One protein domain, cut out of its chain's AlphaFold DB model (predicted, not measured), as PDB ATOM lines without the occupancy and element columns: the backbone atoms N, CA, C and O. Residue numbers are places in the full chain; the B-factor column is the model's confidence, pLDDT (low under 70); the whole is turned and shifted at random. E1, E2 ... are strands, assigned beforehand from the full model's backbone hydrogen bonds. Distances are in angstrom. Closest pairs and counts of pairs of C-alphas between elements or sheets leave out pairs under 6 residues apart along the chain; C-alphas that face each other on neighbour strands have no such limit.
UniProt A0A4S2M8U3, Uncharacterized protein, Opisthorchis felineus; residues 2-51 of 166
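What this domain is: This is residues 2 to 51 of the 166 residues of an uncharacterized protein of Opisthorchis felineus (UniProt A0A4S2M8U3). With little regular structure, the model is a thin rod: the hairpin E2 and E3 lies toward one end, the short strand pair E1 and E4 toward the other, and residues 2 to 22, with no named element, run lengthwise from the hairpin's end to that of E1 and E4. The printed part has 50 residues, 16 of them in four strands, E1 to E4 in chain order, all strand by class, in two antiparallel two-stranded sheets. It is loose, with a radius of gyration of the C-alphas of 13.3 A, and spans 45 by 19 by 14 A.

How they stand to each other: E1, residues 23 to 25, is antiparallel to E4, residues 46 to 48, at 143 degrees; N 24 and O 47 are within hydrogen-bond range at 2.9 A. E2, residues 30 to 34, and E3, residues 37 to 41, form an antiparallel hairpin at 140 degrees, with N 39 and O 32 within hydrogen-bond range at 2.8 A. E1 and E2 are apart, as are E3 and E4.

Where its parts are: E1 begins at C-alpha 23 (210.420, 260.910, 327.259). E2 measures 12.6 A, E3 12.2 A, E1 and E4 6.8 A each. E4 ends at C-alpha 48 (210.218, 257.777, 323.737).

The domain as a whole: The C-alphas farthest apart, of Pro 2 and Cys 51, are 45.1 A apart. The printed part has no cut, and its three links are tight. Residues 2 to 3, 13 and 28 have pLDDT under 70.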
ATOM      1  N   PRO A   2     189.179 257.426 356.548       65.88
ATOM      2  CA  PRO A   2     190.328 257.483 355.651       65.88
ATOM      3  C   PRO A   2     190.163 258.632 354.649       65.88
ATOM      4  O   PRO A   2     189.101 258.762 354.048       65.88
ATOM      5  N   VAL A   3     191.200 259.453 354.471       69.81
ATOM      6  CA  VAL A   3     191.227 260.482 353.421       69.81
ATOM      7  C   VAL A   3     191.185 259.816 352.036       69.81
ATOM      8  O   VAL A   3     192.015 258.936 351.779       69.81
ATOM      9  N   PRO A   4     190.236 260.186 351.155       79.81
ATOM     10  CA  PRO A   4     190.219 259.707 349.779       79.81
ATOM     11  C   PRO A   4     191.367 260.353 348.990       79.81
ATOM     12  O   PRO A   4     191.625 261.547 349.127       79.81
ATOM     13  N   CYS A   5     192.068 259.557 348.179       79.94
ATOM     14  CA  CYS A   5     193.045 260.054 347.210       79.94
ATOM     15  C   CYS A   5     192.406 260.015 345.809       79.94
ATOM     16  O   CYS A   5     191.733 259.025 345.506       79.94
ATOM     17  N   PRO A   6     192.625 261.021 344.943       82.88
ATOM     18  CA  PRO A   6     193.525 262.175 345.088       82.88
ATOM     19  C   PRO A   6     192.995 263.279 346.032       82.88
ATOM     20  O   PRO A   6     191.789 263.343 346.272       82.88
ATOM     21  N   PRO A   7     193.872 264.147 346.579       82.19
ATOM     22  CA  PRO A   7     193.439 265.285 347.385       82.19
ATOM     23  C   PRO A   7     192.615 266.283 346.545       82.19
ATOM     24  O   PRO A   7     192.878 266.444 345.350       82.19
ATOM     25  N   PRO A   8     191.623 266.970 347.140       76.81
ATOM     26  CA  PRO A   8     190.838 267.981 346.436       76.81
ATOM     27  C   PRO A   8     191.753 269.107 345.936       76.81
ATOM     28  O   PRO A   8     192.524 269.669 346.710       76.81
ATOM     29  N   GLY A   9     191.688 269.408 344.635       74.50
ATOM     30  CA  GLY A   9     192.581 270.364 343.968       74.50
ATOM     31  C   GLY A   9     193.812 269.745 343.296       74.50
ATOM     32  O   GLY A   9     194.619 270.480 342.738       74.50
ATOM     33  N   ALA A  10     193.966 268.415 343.313       74.94
ATOM     34  CA  ALA A  10     194.986 267.749 342.509       74.94
ATOM     35  C   ALA A  10     194.703 267.944 341.011       74.94
ATOM     36  O   ALA A  10     193.705 267.448 340.482       74.94
ATOM     37  N   GLU A  11     195.592 268.660 340.334       73.00
ATOM     38  CA  GLU A  11     195.544 268.834 338.888       73.00
ATOM     39  C   GLU A  11     195.957 267.525 338.206       73.00
ATOM     40  O   GLU A  11     196.970 266.920 338.560       73.00
ATOM     41  N   LYS A  12     195.144 267.048 337.256       70.12
ATOM     42  CA  LYS A  12     195.448 265.829 336.503       70.12
ATOM     43  C   LYS A  12     196.526 266.161 335.475       70.12
ATOM     44  O   LYS A  12     196.237 266.829 334.484       70.12
ATOM     45  N   LEU A  13     197.750 265.682 335.684       68.81
ATOM     46  CA  LEU A  13     198.830 265.883 334.723       68.81
ATOM     47  C   LEU A  13     198.528 265.091 333.442       68.81
ATOM     48  O   LEU A  13     198.503 263.857 333.444       68.81
ATOM     49  N   THR A  14     198.287 265.793 332.337       71.12
ATOM     50  CA  THR A  14     198.217 265.161 331.017       71.12
ATOM     51  C   THR A  14     199.616 264.706 330.608       71.12
ATOM     52  O   THR A  14     200.550 265.510 330.701       71.12
ATOM     53  N   PRO A  15     199.787 263.455 330.146       72.56
ATOM     54  CA  PRO A  15     201.082 262.988 329.679       72.56
ATOM     55  C   PRO A  15     201.540 263.876 328.515       72.56
ATOM     56  O   PRO A  15     200.814 264.092 327.546       72.56
ATOM     57  N   SER A  16     202.727 264.458 328.667       82.19
ATOM     58  CA  SER A  16     203.351 265.346 327.693       82.19
ATOM     59  C   SER A  16     204.791 264.909 327.473       82.19
ATOM     60  O   SER A  16     205.435 264.359 328.369       82.19
ATOM     61  N   CYS A  17     205.278 265.133 326.259       84.81
ATOM     62  CA  CYS A  17     206.643 264.821 325.877       84.81
ATOM     63  C   CYS A  17     207.598 265.861 326.469       84.81
ATOM     64  O   CYS A  17     207.504 267.045 326.136       84.81
ATOM     65  N   ASP A  18     208.525 265.428 327.322       86.25
ATOM     66  CA  ASP A  18     209.588 266.295 327.826       86.25
ATOM     67  C   ASP A  18     210.550 266.647 326.671       86.25
ATOM     68  O   ASP A  18     211.163 265.748 326.087       86.25
ATOM     69  N   PRO A  19     210.716 267.937 326.321       80.56
ATOM     70  CA  PRO A  19     211.543 268.346 325.191       80.56
ATOM     71  C   PRO A  19     213.048 268.134 325.414       80.56
ATOM     72  O   PRO A  19     213.793 268.095 324.438       80.56
ATOM     73  N   GLN A  20     213.510 268.024 326.664       83.19
ATOM     74  CA  GLN A  20     214.923 267.807 326.988       83.19
ATOM     75  C   GLN A  20     215.277 266.321 326.971       83.19
ATOM     76  O   GLN A  20     216.297 265.932 326.404       83.19
ATOM     77  N   THR A  21     214.433 265.484 327.579       84.69
ATOM     78  CA  THR A  21     214.702 264.039 327.697       84.69
ATOM     79  C   THR A  21     214.078 263.213 326.579       84.69
ATOM     80  O   THR A  21     214.494 262.079 326.354       84.69
ATOM     81  N   CYS A  22     213.125 263.779 325.832       86.56
ATOM     82  CA  CYS A  22     212.379 263.097 324.778       86.56
ATOM     83  C   CYS A  22     211.586 261.878 325.293       86.56
ATOM     84  O   CYS A  22     211.360 260.897 324.571       86.56
ATOM     85  N   LEU A  23     211.165 261.947 326.559       87.06
ATOM     86  CA  LEU A  23     210.420 260.910 327.259       87.06
ATOM     87  C   LEU A  23     209.042 261.418 327.683       87.06
ATOM     88  O   LEU A  23     208.866 262.571 328.068       87.06
ATOM     89  N   GLU A  24     208.068 260.519 327.638       87.56
ATOM     90  CA  GLU A  24     206.697 260.739 328.088       87.56
ATOM     91  C   GLU A  24     206.304 259.601 329.046       87.56
ATOM     92  O   GLU A  24     206.617 258.436 328.766       87.56
ATOM     93  N   PRO A  25     205.635 259.890 330.176       85.69
ATOM     94  CA  PRO A  25     205.167 258.851 331.086       85.69
ATOM     95  C   PRO A  25     204.069 257.996 330.434       85.69
ATOM     96  O   PRO A  25     203.115 258.516 329.865       85.69
ATOM     97  N   VAL A  26     204.191 256.668 330.532       81.69
ATOM     98  CA  VAL A  26     203.209 255.717 329.965       81.69
ATOM     99  C   VAL A  26     201.959 255.602 330.843       81.69
ATOM    100  O   VAL A  26     200.871 255.320 330.348       81.69
ATOM    101  N   LEU A  27     202.117 255.806 332.151       74.38
ATOM    102  CA  LEU A  27     201.043 255.719 333.138       74.38
ATOM    103  C   LEU A  27     200.577 257.118 333.535       74.38
ATOM    104  O   LEU A  27     201.404 257.991 333.807       74.38
ATOM    105  N   GLU A  28     199.257 257.303 333.614       67.56
ATOM    106  CA  GLU A  28     198.673 258.502 334.214       67.56
ATOM    107  C   GLU A  28     199.115 258.644 335.678       67.56
ATOM    108  O   GLU A  28     199.389 257.665 336.379       67.56
ATOM    109  N   GLN A  29     199.162 259.893 336.137       71.25
ATOM    110  CA  GLN A  29     199.488 260.262 337.507       71.25
ATOM    111  C   GLN A  29     198.593 259.503 338.501       71.25
ATOM    112  O   GLN A  29     197.374 259.690 338.539       71.25
ATOM    113  N   ARG A  30     199.197 258.635 339.320       78.06
ATOM    114  CA  ARG A  30     198.485 257.845 340.331       78.06
ATOM    115  C   ARG A  30     198.820 258.359 341.720       78.06
ATOM    116  O   ARG A  30     199.978 258.584 342.047       78.06
ATOM    117  N   TRP A  31     197.805 258.491 342.564       83.25
ATOM    118  CA  TRP A  31     197.977 258.841 343.970       83.25
ATOM    119  C   TRP A  31     197.829 257.588 344.822       83.25
ATOM    120  O   TRP A  31     196.830 256.874 344.720       83.25
ATOM    121  N   ILE A  32     198.825 257.316 345.660       85.88
ATOM    122  CA  ILE A  32     198.795 256.206 346.612       85.88
ATOM    123  C   ILE A  32     198.722 256.746 348.033       85.88
ATOM    124  O   ILE A  32     199.272 257.799 348.358       85.88
ATOM    125  N   ARG A  33     198.036 256.015 348.908       85.19
ATOM    126  CA  ARG A  33     197.967 256.360 350.323       85.19
ATOM    127  C   ARG A  33     199.153 255.745 351.055       85.19
ATOM    128  O   ARG A  33     199.278 254.526 351.111       85.19
ATOM    129  N   VAL A  34     199.982 256.589 351.660       87.44
ATOM    130  CA  VAL A  34     201.092 256.178 352.527       87.44
ATOM    131  C   VAL A  34     200.789 256.697 353.931       87.44
ATOM    132  O   VAL A  34     200.907 257.889 354.224       87.44
ATOM    133  N   GLY A  35     200.292 255.805 354.791       84.69
ATOM    134  CA  GLY A  35     199.800 256.152 356.127       84.69
ATOM    135  C   GLY A  35     198.599 257.106 356.083       84.69
ATOM    136  O   GLY A  35     197.521 256.762 355.589       84.69
ATOM    137  N   CYS A  36     198.776 258.318 356.613       84.56
ATOM    138  CA  CYS A  36     197.742 259.362 356.657       84.56
ATOM    139  C   CYS A  36     197.859 260.400 355.529       84.56
ATOM    140  O   CYS A  36     197.141 261.394 355.555       84.56
ATOM    141  N   ARG A  37     198.761 260.202 354.557       84.94
ATOM    142  CA  ARG A  37     199.010 261.158 353.469       84.94
ATOM    143  C   ARG A  37     198.792 260.506 352.104       84.94
ATOM    144  O   ARG A  37     199.073 259.319 351.929       84.94
ATOM    145  N   CYS A  38     198.307 261.287 351.140       86.88
ATOM    146  CA  CYS A  38     198.343 260.912 349.729       86.88
ATOM    147  C   CYS A  38     199.700 261.339 349.163       86.88
ATOM    148  O   CYS A  38     200.095 262.493 349.308       86.88
ATOM    149  N   VAL A  39     200.410 260.401 348.547       87.00
ATOM    150  CA  VAL A  39     201.692 260.642 347.889       87.00
ATOM    151  C   VAL A  39     201.509 260.362 346.408       87.00
ATOM    152  O   VAL A  39     200.910 259.356 346.020       87.00
ATOM    153  N   GLU A  40     202.014 261.267 345.585       83.94
ATOM    154  CA  GLU A  40     202.053 261.081 344.147       83.94
ATOM    155  C   GLU A  40     203.041 259.963 343.796       83.94
ATOM    156  O   GLU A  40     204.215 259.985 344.178       83.94
ATOM    157  N   GLN A  41     202.557 258.958 343.076       82.19
ATOM    158  CA  GLN A  41     203.382 257.877 342.577       82.19
ATOM    159  C   GLN A  41     204.038 258.322 341.273       82.19
ATOM    160  O   GLN A  41     203.358 258.559 340.273       82.19
ATOM    161  N   LYS A  42     205.373 258.390 341.274       76.44
ATOM    162  CA  LYS A  42     206.131 258.653 340.050       76.44
ATOM    163  C   LYS A  42     205.847 257.565 339.000       76.44
ATOM    164  O   LYS A  42     205.736 256.390 339.371       76.44
ATOM    165  N   PRO A  43     205.774 257.924 337.708       76.06
ATOM    166  CA  PRO A  43     205.642 256.951 336.633       76.06
ATOM    167  C   PRO A  43     206.793 255.942 336.698       76.06
ATOM    168  O   PRO A  43     207.955 256.327 336.816       76.06
ATOM    169  N   GLN A  44     206.481 254.649 336.615       78.56
ATOM    170  CA  GLN A  44     207.507 253.599 336.556       78.56
ATOM    171  C   GLN A  44     207.994 253.323 335.131       78.56
ATOM    172  O   GLN A  44     209.044 252.716 334.947       78.56
ATOM    173  N   GLN A  45     207.228 253.743 334.123       83.12
ATOM    174  CA  GLN A  45     207.516 253.487 332.718       83.12
ATOM    175  C   GLN A  45     207.421 254.776 331.915       83.12
ATOM    176  O   GLN A  45     206.461 255.541 332.045       83.12
ATOM    177  N   TYR A  46     208.410 254.964 331.051       86.06
ATOM    178  CA  TYR A  46     208.502 256.067 330.110       86.06
ATOM    179  C   TYR A  46     208.635 255.500 328.702       86.06
ATOM    180  O   TYR A  46     209.308 254.489 328.494       86.06
ATOM    181  N   ARG A  47     208.003 256.160 327.735       86.31
ATOM    182  CA  ARG A  47     208.176 255.879 326.311       86.31
ATOM    183  C   ARG A  47     208.885 257.043 325.642       86.31
ATOM    184  O   ARG A  47     208.724 258.192 326.045       86.31
ATOM    185  N   THR A  48     209.646 256.744 324.600       86.75
ATOM    186  CA  THR A  48     210.218 257.777 323.737       86.75
ATOM    187  C   THR A  48     209.109 258.434 322.924       86.75
ATOM    188  O   THR A  48     208.277 257.735 322.349       86.75
ATOM    189  N   CYS A  49     209.111 259.763 322.858       86.50
ATOM    190  CA  CYS A  49     208.084 260.552 322.168       86.50
ATOM    191  C   CYS A  49     208.621 261.368 320.975       86.50
ATOM    192  O   CYS A  49     207.853 262.019 320.270       86.50
ATOM    193  N   CYS A  50     209.923 261.298 320.682       86.19
ATOM    194  CA  CYS A  50     210.547 262.002 319.557       86.19
ATOM    195  C   CYS A  50     211.729 261.232 318.934       86.19
ATOM    196  O   CYS A  50     212.108 260.146 319.364       86.19
ATOM    197  N   CYS A  51     212.283 261.790 317.855       87.19
ATOM    198  CA  CYS A  51     213.311 261.173 317.016       87.19
ATOM    199  C   CYS A  51     214.639 261.941 317.107       87.19
ATOM    200  O   CYS A  51     215.036 262.608 316.156       87.19
TER     201      CYS A  51